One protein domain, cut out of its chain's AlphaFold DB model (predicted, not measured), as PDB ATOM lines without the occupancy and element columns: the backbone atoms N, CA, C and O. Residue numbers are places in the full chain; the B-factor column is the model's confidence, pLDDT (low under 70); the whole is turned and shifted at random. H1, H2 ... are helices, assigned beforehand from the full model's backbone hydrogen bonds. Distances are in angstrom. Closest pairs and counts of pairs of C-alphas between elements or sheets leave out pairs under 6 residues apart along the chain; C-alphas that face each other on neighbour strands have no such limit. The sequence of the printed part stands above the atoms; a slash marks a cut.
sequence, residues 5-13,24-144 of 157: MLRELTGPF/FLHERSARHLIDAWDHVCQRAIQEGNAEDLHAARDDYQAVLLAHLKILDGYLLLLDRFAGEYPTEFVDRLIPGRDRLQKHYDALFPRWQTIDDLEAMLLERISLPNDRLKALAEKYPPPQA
ATOM      1  N   MET A   5     -27.079  -9.138  13.961       81.94
ATOM      2  CA  MET A   5     -27.258  -8.661  12.587       81.94
ATOM      3  C   MET A   5     -28.672  -8.930  12.061       81.94
ATOM      4  O   MET A   5     -29.347  -8.031  11.562       81.94
ATOM      5  N   LEU A   6     -29.172 -10.156  12.242       78.44
ATOM      6  CA  LEU A   6     -30.526 -10.510  11.826       78.44
ATOM      7  C   LEU A   6     -31.584  -9.706  12.590       78.44
ATOM      8  O   LEU A   6     -32.594  -9.300  12.018       78.44
ATOM      9  N   ARG A   7     -31.363  -9.439  13.880       80.94
ATOM     10  CA  ARG A   7     -32.286  -8.629  14.684       80.94
ATOM     11  C   ARG A   7     -32.392  -7.194  14.171       80.94
ATOM     12  O   ARG A   7     -33.467  -6.609  14.224       80.94
ATOM     13  N   GLU A   8     -31.301  -6.636  13.668       79.00
ATOM     14  CA  GLU A   8     -31.302  -5.300  13.075       79.00
ATOM     15  C   GLU A   8     -31.993  -5.284  11.716       79.00
ATOM     16  O   GLU A   8     -32.847  -4.432  11.489       79.00
ATOM     17  N   LEU A   9     -31.715  -6.272  10.862       76.25
ATOM     18  CA  LEU A   9     -32.332  -6.406   9.537       76.25
ATOM     19  C   LEU A   9     -33.850  -6.618   9.582       76.25
ATOM     20  O   LEU A   9     -34.565  -6.259   8.647       76.25
ATOM     21  N   THR A  10     -34.340  -7.236  10.652       74.50
ATOM     22  CA  THR A  10     -35.743  -7.656  10.782       74.50
ATOM     23  C   THR A  10     -36.547  -6.787  11.741       74.50
ATOM     24  O   THR A  10     -37.772  -6.908  11.799       74.50
ATOM     25  N   GLY A  11     -35.878  -5.879  12.458       66.88
ATOM     26  CA  GLY A  11     -36.495  -5.029  13.462       66.88
ATOM     27  C   GLY A  11     -36.856  -5.764  14.756       66.88
ATOM     28  O   GLY A  11     -36.522  -6.937  14.958       66.88
ATOM     29  N   PRO A  12     -37.557  -5.092  15.686       62.91
ATOM     30  CA  PRO A  12     -38.091  -5.757  16.863       62.91
ATOM     31  C   PRO A  12     -39.124  -6.806  16.433       62.91
ATOM     32  O   PRO A  12     -40.275  -6.485  16.147       62.91
ATOM     33  N   PHE A  13     -38.719  -8.079  16.436       50.44
ATOM     34  CA  PHE A  13     -39.649  -9.207  16.497       50.44
ATOM     35  C   PHE A  13     -40.615  -8.940  17.660       50.44
ATOM     36  O   PHE A  13     -40.126  -8.741  18.781       50.44
ATOM     37  N   PHE A  24     -49.013  -5.466  11.313       53.31
ATOM     38  CA  PHE A  24     -48.368  -5.436   9.993       53.31
ATOM     39  C   PHE A  24     -49.099  -4.542   8.969       53.31
ATOM     40  O   PHE A  24     -48.519  -4.237   7.930       53.31
ATOM     41  N   LEU A  25     -50.332  -4.092   9.257       51.97
ATOM     42  CA  LEU A  25     -51.108  -3.158   8.419       51.97
ATOM     43  C   LEU A  25     -50.514  -1.760   8.344       51.97
ATOM     44  O   LEU A  25     -50.957  -0.916   7.566       51.97
ATOM     45  N   HIS A  26     -49.544  -1.473   9.198       56.91
ATOM     46  CA  HIS A  26     -48.849  -0.213   9.126       56.91
ATOM     47  C   HIS A  26     -47.845  -0.364   7.984       56.91
ATOM     48  O   HIS A  26     -46.904  -1.142   8.098       56.91
ATOM     49  N   GLU A  27     -48.026   0.412   6.910       54.91
ATOM     50  CA  GLU A  27     -47.110   0.617   5.762       54.91
ATOM     51  C   GLU A  27     -45.621   0.725   6.170       54.91
ATOM     52  O   GLU A  27     -44.697   0.472   5.395       54.91
ATOM     53  N   ARG A  28     -45.396   1.042   7.449       60.69
ATOM     54  CA  ARG A  28     -44.142   0.936   8.185       60.69
ATOM     55  C   ARG A  28     -43.428  -0.410   8.039       60.69
ATOM     56  O   ARG A  28     -42.215  -0.362   8.040       60.69
ATOM     57  N   SER A  29     -44.081  -1.564   7.900       67.56
ATOM     58  CA  SER A  29     -43.396  -2.875   7.926       67.56
ATOM     59  C   SER A  29     -42.479  -3.111   6.713       67.56
ATOM     60  O   SER A  29     -41.280  -3.326   6.880       67.56
ATOM     61  N   ALA A  30     -43.004  -2.987   5.490       73.56
ATOM     62  CA  ALA A  30     -42.211  -3.131   4.265       73.56
ATOM     63  C   ALA A  30     -41.133  -2.043   4.154       73.56
ATOM     64  O   ALA A  30     -39.995  -2.317   3.780       73.56
ATOM     65  N   ARG A  31     -41.479  -0.804   4.526       80.69
ATOM     66  CA  ARG A  31     -40.521   0.304   4.557       80.69
ATOM     67  C   ARG A  31     -39.421   0.068   5.590       80.69
ATOM     68  O   ARG A  31     -38.263   0.305   5.288       80.69
ATOM     69  N   HIS A  32     -39.771  -0.464   6.757       84.50
ATOM     70  CA  HIS A  32     -38.827  -0.757   7.827       84.50
ATOM     71  C   HIS A  32     -37.793  -1.802   7.415       84.50
ATOM     72  O   HIS A  32     -36.626  -1.592   7.698       84.50
ATOM     73  N   LEU A  33     -38.177  -2.869   6.706       86.62
ATOM     74  CA  LEU A  33     -37.217  -3.878   6.230       86.62
ATOM     75  C   LEU A  33     -36.209  -3.318   5.217       86.62
ATOM     76  O   LEU A  33     -35.062  -3.762   5.180       86.62
ATOM     77  N   ILE A  34     -36.635  -2.354   4.397       90.06
ATOM     78  CA  ILE A  34     -35.768  -1.673   3.426       90.06
ATOM     79  C   ILE A  34     -34.859  -0.672   4.147       90.06
ATOM     80  O   ILE A  34     -33.648  -0.684   3.943       90.06
ATOM     81  N   ASP A  35     -35.424   0.150   5.031       89.00
ATOM     82  CA  ASP A  35     -34.668   1.134   5.809       89.00
ATOM     83  C   ASP A  35     -33.651   0.438   6.741       89.00
ATOM     84  O   ASP A  35     -32.526   0.907   6.904       89.00
ATOM     85  N   ALA A  36     -34.020  -0.712   7.320       89.25
ATOM     86  CA  ALA A  36     -33.148  -1.549   8.140       89.25
ATOM     87  C   ALA A  36     -31.981  -2.118   7.330       89.25
ATOM     88  O   ALA A  36     -30.840  -2.057   7.781       89.25
ATOM     89  N   TRP A  37     -32.245  -2.614   6.118       93.06
ATOM     90  CA  TRP A  37     -31.191  -3.023   5.192       93.06
ATOM     91  C   TRP A  37     -30.223  -1.879   4.892       93.06
ATOM     92  O   TRP A  37     -29.012  -2.049   5.013       93.06
ATOM     93  N   ASP A  38     -30.741  -0.696   4.561       91.56
ATOM     94  CA  ASP A  38     -29.899   0.460   4.264       91.56
ATOM     95  C   ASP A  38     -29.030   0.867   5.458       91.56
ATOM     96  O   ASP A  38     -27.843   1.160   5.282       91.56
ATOM     97  N   HIS A  39     -29.592   0.833   6.665       90.31
ATOM     98  CA  HIS A  39     -28.864   1.108   7.897       90.31
ATOM     99  C   HIS A  39     -27.759   0.078   8.161       90.31
ATOM    100  O   HIS A  39     -26.615   0.446   8.430       90.31
ATOM    101  N   VAL A  40     -28.075  -1.209   8.023       91.88
ATOM    102  CA  VAL A  40     -27.117  -2.299   8.224       91.88
ATOM    103  C   VAL A  40     -25.995  -2.248   7.188       91.88
ATOM    104  O   VAL A  40     -24.834  -2.407   7.555       91.88
ATOM    105  N   CYS A  41     -26.288  -1.933   5.923       92.88
ATOM    106  CA  CYS A  41     -25.252  -1.692   4.919       92.88
ATOM    107  C   CYS A  41     -24.316  -0.551   5.327       92.88
ATOM    108  O   CYS A  41     -23.102  -0.704   5.247       92.88
ATOM    109  N   GLN A  42     -24.859   0.591   5.768       90.75
ATOM    110  CA  GLN A  42     -24.040   1.725   6.216       90.75
ATOM    111  C   GLN A  42     -23.135   1.345   7.385       90.75
ATOM    112  O   GLN A  42     -21.976   1.755   7.421       90.75
ATOM    113  N   ARG A  43     -23.644   0.546   8.323       90.75
ATOM    114  CA  ARG A  43     -22.858   0.080   9.458       90.75
ATOM    115  C   ARG A  43     -21.790  -0.933   9.046       90.75
ATOM    116  O   ARG A  43     -20.639  -0.764   9.426       90.75
ATOM    117  N   ALA A  44     -22.132  -1.919   8.218       91.44
ATOM    118  CA  ALA A  44     -21.179  -2.898   7.692       91.44
ATOM    119  C   ALA A  44     -20.021  -2.216   6.947       91.44
ATOM    120  O   ALA A  44     -18.871  -2.614   7.099       91.44
ATOM    121  N   ILE A  45     -20.315  -1.136   6.218       90.25
ATOM    122  CA  ILE A  45     -19.316  -0.271   5.582       90.25
ATOM    123  C   ILE A  45     -18.397   0.390   6.615       90.25
ATOM    124  O   ILE A  45     -17.181   0.394   6.443       90.25
ATOM    125  N   GLN A  46     -18.968   0.980   7.667       90.56
ATOM    126  CA  GLN A  46     -18.209   1.696   8.697       90.56
ATOM    127  C   GLN A  46     -17.339   0.758   9.542       90.56
ATOM    128  O   GLN A  46     -16.239   1.133   9.936       90.56
ATOM    129  N   GLU A  47     -17.835  -0.447   9.819       92.88
ATOM    130  CA  GLU A  47     -17.187  -1.442  10.680       92.88
ATOM    131  C   GLU A  47     -16.292  -2.422   9.903       92.88
ATOM    132  O   GLU A  47     -15.568  -3.195  10.522       92.88
ATOM    133  N   GLY A  48     -16.329  -2.407   8.564       90.56
ATOM    134  CA  GLY A  48     -15.623  -3.383   7.727       90.56
ATOM    135  C   GLY A  48     -16.150  -4.812   7.896       90.56
ATOM    136  O   GLY A  48     -15.394  -5.767   7.758       90.56
ATOM    137  N   ASN A  49     -17.434  -4.964   8.232       93.19
ATOM    138  CA  ASN A  49     -18.032  -6.233   8.642       93.19
ATOM    139  C   ASN A  49     -18.995  -6.796   7.582       93.19
ATOM    140  O   ASN A  49     -20.192  -6.980   7.820       93.19
ATOM    141  N   ALA A  50     -18.477  -7.017   6.371       93.88
ATOM    142  CA  ALA A  50     -19.243  -7.618   5.278       93.88
ATOM    143  C   ALA A  50     -19.508  -9.118   5.508       93.88
ATOM    144  O   ALA A  50     -20.542  -9.624   5.074       93.88
ATOM    145  N   GLU A  51     -18.622  -9.811   6.234       95.31
ATOM    146  CA  GLU A  51     -18.751 -11.237   6.555       95.31
ATOM    147  C   GLU A  51     -20.006 -11.535   7.384       95.31
ATOM    148  O   GLU A  51     -20.807 -12.379   6.980       95.31
ATOM    149  N   ASP A  52     -20.240 -10.812   8.486       93.31
ATOM    150  CA  ASP A  52     -21.433 -11.028   9.319       93.31
ATOM    151  C   ASP A  52     -22.725 -10.699   8.560       93.31
ATOM    152  O   ASP A  52     -23.751 -11.363   8.738       93.31
ATOM    153  N   LEU A  53     -22.686  -9.680   7.695       94.31
ATOM    154  CA  LEU A  53     -23.821  -9.327   6.846       94.31
ATOM    155  C   LEU A  53     -24.099 -10.426   5.810       94.31
ATOM    156  O   LEU A  53     -25.254 -10.809   5.622       94.31
ATOM    157  N   HIS A  54     -23.058 -10.971   5.175       96.12
ATOM    158  CA  HIS A  54     -23.188 -12.096   4.250       96.12
ATOM    159  C   HIS A  54     -23.683 -13.364   4.951       96.12
ATOM    160  O   HIS A  54     -24.568 -14.038   4.429       96.12
ATOM    161  N   ALA A  55     -23.208 -13.646   6.164       95.06
ATOM    162  CA  ALA A  55     -23.679 -14.773   6.963       95.06
ATOM    163  C   ALA A  55     -25.180 -14.676   7.301       95.06
ATOM    164  O   ALA A  55     -25.852 -15.698   7.422       95.06
ATOM    165  N   ALA A  56     -25.728 -13.459   7.417       93.94
ATOM    166  CA  ALA A  56     -27.150 -13.214   7.672       93.94
ATOM    167  C   ALA A  56     -28.032 -13.201   6.403       93.94
ATOM    168  O   ALA A  56     -29.247 -13.007   6.505       93.94
ATOM    169  N   ARG A  57     -27.450 -13.393   5.209       95.19
ATOM    170  CA  ARG A  57     -28.138 -13.286   3.911       95.19
ATOM    171  C   ARG A  57     -29.373 -14.173   3.818       95.19
ATOM    172  O   ARG A  57     -30.456 -13.677   3.514       95.19
ATOM    173  N   ASP A  58     -29.206 -15.471   4.051       94.38
ATOM    174  CA  ASP A  58     -30.270 -16.453   3.832       94.38
ATOM    175  C   ASP A  58     -31.411 -16.267   4.845       94.38
ATOM    176  O   ASP A  58     -32.588 -16.378   4.495       94.38
ATOM    177  N   ASP A  59     -31.077 -15.884   6.082       91.06
ATOM    178  CA  ASP A  59     -32.065 -15.539   7.106       91.06
ATOM    179  C   ASP A  59     -32.863 -14.284   6.712       91.06
ATOM    180  O   ASP A  59     -34.094 -14.262   6.808       91.06
ATOM    181  N   TYR A  60     -32.189 -13.241   6.217       92.38
ATOM    182  CA  TYR A  60     -32.854 -12.036   5.723       92.38
ATOM    183  C   TYR A  60     -33.737 -12.330   4.502       92.38
ATOM    184  O   TYR A  60     -34.874 -11.852   4.425       92.38
ATOM    185  N   GLN A  61     -33.262 -13.176   3.584       94.94
ATOM    186  CA  GLN A  61     -34.036 -13.650   2.438       94.94
ATOM    187  C   GLN A  61     -35.312 -14.366   2.886       94.94
ATOM    188  O   GLN A  61     -36.399 -14.071   2.382       94.94
ATOM    189  N   ALA A  62     -35.201 -15.272   3.858       91.94
ATOM    190  CA  ALA A  62     -36.338 -15.996   4.411       91.94
ATOM    191  C   ALA A  62     -37.366 -15.044   5.040       91.94
ATOM    192  O   ALA A  62     -38.571 -15.214   4.835       91.94
ATOM    193  N   VAL A  63     -36.911 -14.011   5.755       89.38
ATOM    194  CA  VAL A  63     -37.795 -13.010   6.366       89.38
ATOM    195  C   VAL A  63     -38.513 -12.175   5.311       89.38
ATOM    196  O   VAL A  63     -39.725 -11.971   5.429       89.38
ATOM    197  N   LEU A  64     -37.820 -11.731   4.260       91.56
ATOM    198  CA  LEU A  64     -38.446 -10.999   3.157       91.56
ATOM    199  C   LEU A  64     -39.493 -11.850   2.430       91.56
ATOM    200  O   LEU A  64     -40.614 -11.388   2.208       91.56
ATOM    201  N   LEU A  65     -39.176 -13.112   2.133       93.12
ATOM    202  CA  LEU A  65     -40.123 -14.051   1.527       93.12
ATOM    203  C   LEU A  65     -41.334 -14.319   2.426       93.12
ATOM    204  O   LEU A  65     -42.454 -14.434   1.927       93.12
ATOM    205  N   ALA A  66     -41.142 -14.414   3.744       89.31
ATOM    206  CA  ALA A  66     -42.245 -14.565   4.686       89.31
ATOM    207  C   ALA A  66     -43.184 -13.349   4.650       89.31
ATOM    208  O   ALA A  66     -44.398 -13.522   4.576       89.31
ATOM    209  N   HIS A  67     -42.636 -12.132   4.622       87.44
ATOM    210  CA  HIS A  67     -43.437 -10.912   4.499       87.44
ATOM    211  C   HIS A  67     -44.185 -10.844   3.165       87.44
ATOM    212  O   HIS A  67     -45.376 -10.536   3.164       87.44
ATOM    213  N   LEU A  68     -43.541 -11.196   2.047       91.81
ATOM    214  CA  LEU A  68     -44.205 -11.276   0.741       91.81
ATOM    215  C   LEU A  68     -45.383 -12.257   0.763       91.81
ATOM    216  O   LEU A  68     -46.488 -11.887   0.381       91.81
ATOM    217  N   LYS A  69     -45.190 -13.465   1.308       91.31
ATOM    218  CA  LYS A  69     -46.265 -14.466   1.442       91.31
ATOM    219  C   LYS A  69     -47.429 -13.974   2.298       91.31
ATOM    220  O   LYS A  69     -48.581 -14.262   1.986       91.31
ATOM    221  N   ILE A  70     -47.138 -13.255   3.382       87.19
ATOM    222  CA  ILE A  70     -48.166 -12.656   4.237       87.19
ATOM    223  C   ILE A  70     -48.981 -11.633   3.433       87.19
ATOM    224  O   ILE A  70     -50.209 -11.684   3.461       87.19
ATOM    225  N   LEU A  71     -48.319 -10.743   2.688       88.38
ATOM    226  CA  LEU A  71     -48.980  -9.730   1.858       88.38
ATOM    227  C   LEU A  71     -49.815 -10.358   0.733       88.38
ATOM    228  O   LEU A  71     -50.968  -9.969   0.552       88.38
ATOM    229  N   ASP A  72     -49.284 -11.366   0.039       91.31
ATOM    230  CA  ASP A  72     -50.017 -12.114  -0.990       91.31
ATOM    231  C   ASP A  72     -51.254 -12.818  -0.394       91.31
ATOM    232  O   ASP A  72     -52.328 -12.820  -0.996       91.31
ATOM    233  N   GLY A  73     -51.141 -13.353   0.827       89.75
ATOM    234  CA  GLY A  73     -52.272 -13.914   1.569       89.75
ATOM    235  C   GLY A  73     -53.372 -12.885   1.847       89.75
ATOM    236  O   GLY A  73     -54.553 -13.191   1.679       89.75
ATOM    237  N   TYR A  74     -53.008 -11.651   2.211       86.69
ATOM    238  CA  TYR A  74     -53.983 -10.569   2.386       86.69
ATOM    239  C   TYR A  74     -54.642 -10.150   1.079       86.69
ATOM    240  O   TYR A  74     -55.849  -9.932   1.069       86.69
ATOM    241  N   LEU A  75     -53.888 -10.079  -0.019       88.69
ATOM    242  CA  LEU A  75     -54.448  -9.770  -1.335       88.69
ATOM    243  C   LEU A  75     -55.482 -10.821  -1.764       88.69
ATOM    244  O   LEU A  75     -56.547 -10.464  -2.261       88.69
ATOM    245  N   LEU A  76     -55.223 -12.101  -1.489       90.19
ATOM    246  CA  LEU A  76     -56.175 -13.180  -1.762       90.19
ATOM    247  C   LEU A  76     -57.434 -13.095  -0.882       90.19
ATOM    248  O   LEU A  76     -58.538 -13.377  -1.345       90.19
ATOM    249  N   LEU A  77     -57.292 -12.699   0.387       87.00
ATOM    250  CA  LEU A  77     -58.443 -12.459   1.262       87.00
ATOM    251  C   LEU A  77     -59.258 -11.243   0.804       87.00
ATOM    252  O   LEU A  77     -60.483 -11.309   0.809       87.00
ATOM    253  N   LEU A  78     -58.603 -10.163   0.377       86.88
ATOM    254  CA  LEU A  78     -59.269  -8.980  -0.166       86.88
ATOM    255  C   LEU A  78     -60.103  -9.305  -1.404       86.88
ATOM    256  O   LEU A  78     -61.240  -8.852  -1.499       86.88
ATOM    257  N   ASP A  79     -59.560 -10.114  -2.315       87.12
ATOM    258  CA  ASP A  79     -60.277 -10.581  -3.505       87.12
ATOM    259  C   ASP A  79     -61.518 -11.409  -3.125       87.12
ATOM    260  O   ASP A  79     -62.615 -11.193  -3.640       87.12
ATOM    261  N   ARG A  80     -61.380 -12.303  -2.135       88.19
ATOM    262  CA  ARG A  80     -62.472 -13.168  -1.661       88.19
ATOM    263  C   ARG A  80     -63.605 -12.416  -0.955       88.19
ATOM    264  O   ARG A  80     -64.751 -12.855  -1.021       88.19
ATOM    265  N   PHE A  81     -63.283 -11.341  -0.246       85.62
ATOM    266  CA  PHE A  81     -64.200 -10.583   0.614       85.62
ATOM    267  C   PHE A  81     -64.324  -9.127   0.127       85.62
ATOM    268  O   PHE A  81     -64.305  -8.170   0.909       85.62
ATOM    269  N   ALA A  82     -64.393  -8.947  -1.194       79.25
ATOM    270  CA  ALA A  82     -64.440  -7.636  -1.827       79.25
ATOM    271  C   ALA A  82     -65.609  -6.782  -1.291       79.25
ATOM    272  O   ALA A  82     -66.761  -7.212  -1.284       79.25
ATOM    273  N   GLY A  83     -65.308  -5.550  -0.865       76.62
ATOM    274  CA  GLY A  83     -66.288  -4.598  -0.320       76.62
ATOM    275  C   GLY A  83     -66.435  -4.601   1.208       76.62
ATOM    276  O   GLY A  83     -67.088  -3.708   1.740       76.62
ATOM    277  N   GLU A  84     -65.802  -5.539   1.920       80.62
ATOM    278  CA  GLU A  84     -65.843  -5.604   3.394       80.62
ATOM    279  C   GLU A  84     -64.725  -4.800   4.079       80.62
ATOM    280  O   GLU A  84     -64.773  -4.561   5.286       80.62
ATOM    281  N   TYR A  85     -63.723  -4.354   3.316       77.94
ATOM    282  CA  TYR A  85     -62.546  -3.669   3.846       77.94
ATOM    283  C   TYR A  85     -62.475  -2.191   3.436       77.94
ATOM    284  O   TYR A  85     -62.911  -1.835   2.339       77.94
ATOM    285  N   PRO A  86     -61.866  -1.325   4.271       80.69
ATOM    286  CA  PRO A  86     -61.607   0.069   3.915       80.69
ATOM    287  C   PRO A  86     -60.747   0.190   2.649       80.69
ATOM    288  O   PRO A  86     -59.736  -0.496   2.518       80.69
ATOM    289  N   THR A  87     -61.085   1.115   1.749       79.12
ATOM    290  CA  THR A  87     -60.303   1.385   0.525       79.12
ATOM    291  C   THR A  87     -58.862   1.784   0.833       79.12
ATOM    292  O   THR A  87     -57.940   1.266   0.214       79.12
ATOM    293  N   GLU A  88     -58.646   2.587   1.879       79.38
ATOM    294  CA  GLU A  88     -57.303   2.983   2.329       79.38
ATOM    295  C   GLU A  88     -56.395   1.792   2.677       79.38
ATOM    296  O   GLU A  88     -55.171   1.896   2.583       79.38
ATOM    297  N   PHE A  89     -56.974   0.665   3.107       77.19
ATOM    298  CA  PHE A  89     -56.215  -0.550   3.396       77.19
ATOM    299  C   PHE A  89     -55.734  -1.215   2.102       77.19
ATOM    300  O   PHE A  89     -54.553  -1.546   1.981       77.19
ATOM    301  N   VAL A  90     -56.628  -1.350   1.123       80.25
ATOM    302  CA  VAL A  90     -56.319  -1.920  -0.197       80.25
ATOM    303  C   VAL A  90     -55.267  -1.071  -0.918       80.25
ATOM    304  O   VAL A  90     -54.280  -1.611  -1.422       80.25
ATOM    305  N   ASP A  91     -55.427   0.255  -0.873       83.69
ATOM    306  CA  ASP A  91     -54.558   1.223  -1.550       83.69
ATOM    307  C   ASP A  91     -53.108   1.193  -1.045       83.69
ATOM    308  O   ASP A  91     -52.189   1.540  -1.784       83.69
ATOM    309  N   ARG A  92     -52.870   0.764   0.202       82.88
ATOM    310  CA  ARG A  92     -51.515   0.653   0.775       82.88
ATOM    311  C   ARG A  92     -50.893  -0.726   0.592       82.88
ATOM    312  O   ARG A  92     -49.667  -0.839   0.537       82.88
ATOM    313  N   LEU A  93     -51.711  -1.772   0.507       84.69
ATOM    314  CA  LEU A  93     -51.232  -3.149   0.501       84.69
ATOM    315  C   LEU A  93     -50.501  -3.499  -0.802       84.69
ATOM    316  O   LEU A  93     -49.397  -4.043  -0.749       84.69
ATOM    317  N   ILE A  94     -51.084  -3.142  -1.954       88.12
ATOM    318  CA  ILE A  94     -50.496  -3.425  -3.276       88.12
ATOM    319  C   ILE A  94     -49.144  -2.706  -3.438       88.12
ATOM    320  O   ILE A  94     -48.145  -3.392  -3.667       88.12
ATOM    321  N   PRO A  95     -49.029  -1.376  -3.220       89.25
ATOM    322  CA  PRO A  95     -47.738  -0.695  -3.320       89.25
ATOM    323  C   PRO A  95     -46.701  -1.210  -2.319       89.25
ATOM    324  O   PRO A  95     -45.516  -1.283  -2.645       89.25
ATOM    325  N   GLY A  96     -47.124  -1.577  -1.103       88.12
ATOM    326  CA  GLY A  96     -46.238  -2.153  -0.091       88.12
ATOM    327  C   GLY A  96     -45.639  -3.486  -0.540       88.12
ATOM    328  O   GLY A  96     -44.424  -3.679  -0.455       88.12
ATOM    329  N   ARG A  97     -46.481  -4.373  -1.079       91.56
ATOM    330  CA  ARG A  97     -46.075  -5.662  -1.649       91.56
ATOM    331  C   ARG A  97     -45.138  -5.478  -2.835       91.56
ATOM    332  O   ARG A  97     -44.063  -6.073  -2.849       91.56
ATOM    333  N   ASP A  98     -45.492  -4.619  -3.786       92.62
ATOM    334  CA  ASP A  98     -44.681  -4.385  -4.985       92.62
ATOM    335  C   ASP A  98     -43.330  -3.753  -4.657       92.62
ATOM    336  O   ASP A  98     -42.307  -4.112  -5.243       92.62
ATOM    337  N   ARG A  99     -43.288  -2.850  -3.674       92.19
ATOM    338  CA  ARG A  99     -42.035  -2.262  -3.197       92.19
ATOM    339  C   ARG A  99     -41.121  -3.314  -2.573       92.19
ATOM    340  O   ARG A  99     -39.921  -3.296  -2.841       92.19
ATOM    341  N   LEU A 100     -41.672  -4.220  -1.765       92.69
ATOM    342  CA  LEU A 100     -40.902  -5.295  -1.140       92.69
ATOM    343  C   LEU A 100     -40.416  -6.318  -2.175       92.69
ATOM    344  O   LEU A 100     -39.266  -6.748  -2.117       92.69
ATOM    345  N   GLN A 101     -41.259  -6.644  -3.157       95.94
ATOM    346  CA  GLN A 101     -40.912  -7.529  -4.266       95.94
ATOM    347  C   GLN A 101     -39.775  -6.931  -5.098       95.94
ATOM    348  O   GLN A 101     -38.767  -7.585  -5.337       95.94
ATOM    349  N   LYS A 102     -39.879  -5.644  -5.451       95.69
ATOM    350  CA  LYS A 102     -38.824  -4.924  -6.166       95.69
ATOM    351  C   LYS A 102     -37.507  -4.902  -5.390       95.69
ATOM    352  O   LYS A 102     -36.450  -5.027  -5.998       95.69
ATOM    353  N   HIS A 103     -37.559  -4.730  -4.066       94.81
ATOM    354  CA  HIS A 103     -36.368  -4.802  -3.213       94.81
ATOM    355  C   HIS A 103     -35.732  -6.194  -3.260       94.81
ATOM    356  O   HIS A 103     -34.536  -6.311  -3.508       94.81
ATOM    357  N   TYR A 104     -36.541  -7.244  -3.109       95.69
ATOM    358  CA  TYR A 104     -36.094  -8.633  -3.207       95.69
ATOM    359  C   TYR A 104     -35.430  -8.935  -4.563       95.69
ATOM    360  O   TYR A 104     -34.299  -9.423  -4.598       95.69
ATOM    361  N   ASP A 105     -36.098  -8.588  -5.666       96.94
ATOM    362  CA  ASP A 105     -35.633  -8.857  -7.034       96.94
ATOM    363  C   ASP A 105     -34.394  -8.036  -7.413       96.94
ATOM    364  O   ASP A 105     -33.588  -8.464  -8.237       96.94
ATOM    365  N   ALA A 106     -34.214  -6.855  -6.816       95.19
ATOM    366  CA  ALA A 106     -33.022  -6.040  -7.030       95.19
ATOM    367  C   ALA A 106     -31.814  -6.540  -6.223       95.19
ATOM    368  O   ALA A 106     -30.676  -6.389  -6.672       95.19
ATOM    369  N   LEU A 107     -32.054  -7.096  -5.031       95.12
ATOM    370  CA  LEU A 107     -31.015  -7.443  -4.067       95.12
ATOM    371  C   LEU A 107     -30.458  -8.853  -4.286       95.12
ATOM    372  O   LEU A 107     -29.275  -9.012  -4.577       95.12
ATOM    373  N   PHE A 108     -31.289  -9.887  -4.149       95.31
ATOM    374  CA  PHE A 108     -30.782 -11.260  -4.038       95.31
ATOM    375  C   PHE A 108     -30.176 -11.819  -5.319       95.31
ATOM    376  O   PHE A 108     -29.165 -12.506  -5.206       95.31
ATOM    377  N   PRO A 109     -30.680 -11.524  -6.531       96.12
ATOM    378  CA  PRO A 109     -30.003 -11.959  -7.750       96.12
ATOM    379  C   PRO A 109     -28.576 -11.412  -7.867       96.12
ATOM    380  O   PRO A 109     -27.719 -12.098  -8.412       96.12
ATOM    381  N   ARG A 110     -28.320 -10.212  -7.327       96.00
ATOM    382  CA  ARG A 110     -27.004  -9.559  -7.347       96.00
ATOM    383  C   ARG A 110     -26.098  -9.968  -6.193       96.00
ATOM    384  O   ARG A 110     -24.899  -9.827  -6.331       96.00
ATOM    385  N   TRP A 111     -26.650 -10.454  -5.087       96.56
ATOM    386  CA  TRP A 111     -25.906 -10.831  -3.887       96.56
ATOM    387  C   TRP A 111     -25.853 -12.357  -3.773       96.56
ATOM    388  O   TRP A 111     -26.730 -12.947  -3.141       96.56
ATOM    389  N   GLN A 112     -24.879 -13.022  -4.405       96.69
ATOM    390  CA  GLN A 112     -24.684 -14.481  -4.298       96.69
ATOM    391  C   GLN A 112     -23.485 -14.848  -3.427       96.69
ATOM    392  O   GLN A 112     -23.544 -15.810  -2.667       96.69
ATOM    393  N   THR A 113     -22.423 -14.061  -3.518       97.56
ATOM    394  CA  THR A 113     -21.159 -14.253  -2.810       97.56
ATOM    395  C   THR A 113     -20.868 -13.080  -1.877       97.56
ATOM    396  O   THR A 113     -21.575 -12.066  -1.879       97.56
ATOM    397  N   ILE A 114     -19.826 -13.221  -1.057       96.69
ATOM    398  CA  ILE A 114     -19.305 -12.108  -0.263       96.69
ATOM    399  C   ILE A 114     -18.705 -11.015  -1.158       96.69
ATOM    400  O   ILE A 114     -18.996  -9.844  -0.938       96.69
ATOM    401  N   ASP A 115     -17.993 -11.384  -2.225       96.81
ATOM    402  CA  ASP A 115     -17.409 -10.434  -3.183       96.81
ATOM    403  C   ASP A 115     -18.496  -9.571  -3.849       96.81
ATOM    404  O   ASP A 115     -18.329  -8.364  -4.037       96.81
ATOM    405  N   ASP A 116     -19.657 -10.168  -4.149       96.38
ATOM    406  CA  ASP A 116     -20.812  -9.435  -4.671       96.38
ATOM    407  C   ASP A 116     -21.328  -8.394  -3.668       96.38
ATOM    408  O   ASP A 116     -21.666  -7.268  -4.041       96.38
ATOM    409  N   LEU A 117     -21.397  -8.768  -2.386       95.56
ATOM    410  CA  LEU A 117     -21.814  -7.859  -1.323       95.56
ATOM    411  C   LEU A 117     -20.848  -6.688  -1.213       95.56
ATOM    412  O   LEU A 117     -21.286  -5.543  -1.154       95.56
ATOM    413  N   GLU A 118     -19.549  -6.961  -1.202       94.12
ATOM    414  CA  GLU A 118     -18.521  -5.928  -1.131       94.12
ATOM    415  C   GLU A 118     -18.611  -4.972  -2.320       94.12
ATOM    416  O   GLU A 118     -18.616  -3.756  -2.124       94.12
ATOM    417  N   ALA A 119     -18.796  -5.491  -3.538       93.94
ATOM    418  CA  ALA A 119     -19.034  -4.667  -4.719       93.94
ATOM    419  C   ALA A 119     -20.280  -3.775  -4.552       93.94
ATOM    420  O   ALA A 119     -20.224  -2.570  -4.810       93.94
ATOM    421  N   MET A 120     -21.386  -4.325  -4.045       93.44
ATOM    422  CA  MET A 120     -22.611  -3.565  -3.768       93.44
ATOM    423  C   MET A 120     -22.423  -2.495  -2.682       93.44
ATOM    424  O   MET A 120     -22.999  -1.408  -2.775       93.44
ATOM    425  N   LEU A 121     -21.634  -2.775  -1.643       93.06
ATOM    426  CA  LEU A 121     -21.306  -1.806  -0.599       93.06
ATOM    427  C   LEU A 121     -20.395  -0.697  -1.145       93.06
ATOM    428  O   LEU A 121     -20.635   0.477  -0.871       93.06
ATOM    429  N   LEU A 122     -19.412  -1.035  -1.983       90.50
ATOM    430  CA  LEU A 122     -18.543  -0.063  -2.649       90.50
ATOM    431  C   LEU A 122     -19.326   0.864  -3.582       90.50
ATOM    432  O   LEU A 122     -19.107   2.078  -3.556       90.50
ATOM    433  N   GLU A 123     -20.277   0.337  -4.357       89.06
ATOM    434  CA  GLU A 123     -21.188   1.138  -5.191       89.06
ATOM    435  C   GLU A 123     -21.949   2.192  -4.367       89.06
ATOM    436  O   GLU A 123     -22.195   3.297  -4.850       89.06
ATOM    437  N   ARG A 124     -22.291   1.881  -3.110       84.81
ATOM    438  CA  ARG A 124     -23.011   2.793  -2.206       84.81
ATOM    439  C   ARG A 124     -22.137   3.908  -1.629       84.81
ATOM    440  O   ARG A 124     -22.658   4.979  -1.328       84.81
ATOM    441  N   ILE A 125     -20.838   3.666  -1.451       80.25
ATOM    442  CA  ILE A 125     -19.886   4.651  -0.900       80.25
ATOM    443  C   ILE A 125     -19.297   5.520  -2.006       80.25
ATOM    444  O   ILE A 125     -18.925   6.670  -1.764       80.25
ATOM    445  N   SER A 126     -19.189   4.963  -3.213       74.69
ATOM    446  CA  SER A 126     -18.553   5.614  -4.348       74.69
ATOM    447  C   SER A 126     -19.239   6.944  -4.638       74.69
ATOM    448  O   SER A 126     -20.368   7.013  -5.125       74.69
ATOM    449  N   LEU A 127     -18.540   8.034  -4.313       66.50
ATOM    450  CA  LEU A 127     -18.974   9.374  -4.668       66.50
ATOM    451  C   LEU A 127     -19.049   9.458  -6.198       66.50
ATOM    452  O   LEU A 127     -18.118   9.018  -6.876       66.50
ATOM    453  N   PRO A 128     -20.115  10.055  -6.761       70.06
ATOM    454  CA  PRO A 128     -20.173  10.319  -8.191       70.06
ATOM    455  C   PRO A 128     -18.912  11.070  -8.625       70.06
ATOM    456  O   PRO A 128     -18.474  11.986  -7.924       70.06
ATOM    457  N   ASN A 129     -18.355  10.713  -9.784       68.94
ATOM    458  CA  ASN A 129     -17.119  11.307 -10.307       68.94
ATOM    459  C   ASN A 129     -17.143  12.844 -10.294       68.94
ATOM    460  O   ASN A 129     -16.133  13.482 -10.011       68.94
ATOM    461  N   ASP A 130     -18.308  13.446 -10.524       72.25
ATOM    462  CA  ASP A 130     -18.481  14.899 -10.507       72.25
ATOM    463  C   ASP A 130     -18.297  15.501  -9.105       72.25
ATOM    464  O   ASP A 130     -17.716  16.575  -8.954       72.25
ATOM    465  N   ARG A 131     -18.722  14.790  -8.050       71.25
ATOM    466  CA  ARG A 131     -18.481  15.204  -6.659       71.25
ATOM    467  C   ARG A 131     -17.036  14.985  -6.236       71.25
ATOM    468  O   ARG A 131     -16.518  15.801  -5.479       71.25
ATOM    469  N   LEU A 132     -16.388  13.928  -6.726       74.19
ATOM    470  CA  LEU A 132     -14.957  13.711  -6.507       74.19
ATOM    471  C   LEU A 132     -14.124  14.814  -7.166       74.19
ATOM    472  O   LEU A 132     -13.244  15.367  -6.516       74.19
ATOM    473  N   LYS A 133     -14.455  15.204  -8.404       77.75
ATOM    474  CA  LYS A 133     -13.825  16.348  -9.084       77.75
ATOM    475  C   LYS A 133     -14.034  17.650  -8.315       77.75
ATOM    476  O   LYS A 133     -13.063  18.341  -8.036       77.75
ATOM    477  N   ALA A 134     -15.265  17.940  -7.891       79.62
ATOM    478  CA  ALA A 134     -15.555  19.140  -7.107       79.62
ATOM    479  C   ALA A 134     -14.817  19.164  -5.750       79.62
ATOM    480  O   ALA A 134     -14.405  20.223  -5.281       79.62
ATOM    481  N   LEU A 135     -14.635  18.005  -5.106       79.75
ATOM    482  CA  LEU A 135     -13.839  17.884  -3.881       79.75
ATOM    483  C   LEU A 135     -12.345  18.082  -4.140       79.75
ATOM    484  O   LEU A 135     -11.702  18.789  -3.369       79.75
ATOM    485  N   ALA A 136     -11.816  17.502  -5.220       80.31
ATOM    486  CA  ALA A 136     -10.423  17.661  -5.623       80.31
ATOM    487  C   ALA A 136     -10.090  19.115  -6.000       80.31
ATOM    488  O   ALA A 136      -9.016  19.603  -5.665       80.31
ATOM    489  N   GLU A 137     -11.022  19.836  -6.631       82.31
ATOM    490  CA  GLU A 137     -10.885  21.274  -6.896       82.31
ATOM    491  C   GLU A 137     -10.929  22.107  -5.609       82.31
ATOM    492  O   GLU A 137     -10.195  23.084  -5.467       82.31
ATOM    493  N   LYS A 138     -11.784  21.728  -4.651       85.50
ATOM    494  CA  LYS A 138     -11.947  22.452  -3.382       85.50
ATOM    495  C   LYS A 138     -10.788  22.225  -2.409       85.50
ATOM    496  O   LYS A 138     -10.475  23.116  -1.621       85.50
ATOM    497  N   TYR A 139     -10.177  21.049  -2.452       83.00
ATOM    498  CA  TYR A 139      -9.052  20.662  -1.610       83.00
ATOM    499  C   TYR A 139      -7.944  20.097  -2.499       83.00
ATOM    500  O   TYR A 139      -7.782  18.875  -2.570       83.00
ATOM    501  N   PRO A 140      -7.202  20.968  -3.209       79.56
ATOM    502  CA  PRO A 140      -6.098  20.510  -4.031       79.56
ATOM    503  C   PRO A 140      -5.067  19.789  -3.150       79.56
ATOM    504  O   PRO A 140      -4.859  20.188  -1.996       79.56
ATOM    505  N   PRO A 141      -4.427  18.726  -3.666       77.88
ATOM    506  CA  PRO A 141      -3.405  18.006  -2.924       77.88
ATOM    507  C   PRO A 141      -2.297  18.974  -2.471       77.88
ATOM    508  O   PRO A 141      -1.884  19.836  -3.254       77.88
ATOM    509  N   PRO A 142      -1.822  18.870  -1.216       82.31
ATOM    510  CA  PRO A 142      -0.762  19.733  -0.714       82.31
ATOM    511  C   PRO A 142       0.488  19.599  -1.583       82.31
ATOM    512  O   PRO A 142       0.897  18.485  -1.904       82.31
ATOM    513  N   GLN A 143       1.140  20.722  -1.899       75.06
ATOM    514  CA  GLN A 143       2.369  20.742  -2.707       75.06
ATOM    515  C   GLN A 143       3.449  19.787  -2.159       75.06
ATOM    516  O   GLN A 143       4.116  19.103  -2.930       75.06
ATOM    517  N   ALA A 144       3.511  19.642  -0.830       78.44
ATOM    518  CA  ALA A 144       4.418  18.741  -0.123       78.44
ATOM    519  C   ALA A 144       4.335  17.266  -0.573       78.44
ATOM    520  O   ALA A 144       5.323  16.549  -0.469       78.44
TER     521      ALA A 144
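This is residues 5 to 13 and 24 to 144 of the 157 residues of an uncharacterized protein of Frigoriglobus tundricola (UniProt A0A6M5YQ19). Three long helices, H4, H5 and H2, make a loose up-and-down bundle, each running against the one before it in the chain; H4 and H5 form a hairpin, and short H1 packs on H2 and H4. H3 and H6 lie at the end away from the hairpin's turn, and residues 128 to 134 and 136 to 144, which hold most of H7, stick out as a tail. The printed part has 130 residues with seven named helices, H1 to H7 in order, and no named strand: all helix. It is loose, with a radius of gyration of the C-alphas of 19.6 A, and spans 74 by 31 by 26 A.

H4, residues 57 to 80, runs 34.8 A from C-alpha 57 at (-28.138, -13.286, 3.911). H5, residues 87 to 107, is 30.9 A long, and H2, residues 28 to 47, 27.2 A. H1 is residues 5 to 10, H3 50 to 55, H6 114 to 125, and H7 129 to 138, ending at C-alpha 138 (-11.947, 22.452, -3.382).

H4 and H5 touch at a shallow tilt of 30 degrees, opposite ways; their closest C-alphas, Leu 71 and Arg 97, are 6.1 A apart. H2, the hub, touches H5 with residues 30 to 34 alone, closest C-alphas Ala 30 and Leu 100, 6.0 A. H1 touches H2, closest C-alphas Leu 9 and Ala 36, 5.1 A. H3 touches H6, closest C-alphas His 54 and Ile 114, 6.0 A. H7 touches no helix. Every O i to N i+4 pair is within hydrogen-bond range in H1, H2, H3, H4, H6 and H7, and 15 of 17 in H5.

The C-alphas farthest apart, Phe 81 and Ala 144, are 74.6 A apart. Residues 14 to 23 are not printed, a gap of 11.5 A between C-alphas 13 and 24. Of the links printed whole, none is long. The pLDDT is under 70 at residues 11 to 13, 24 to 29, 127 and 129.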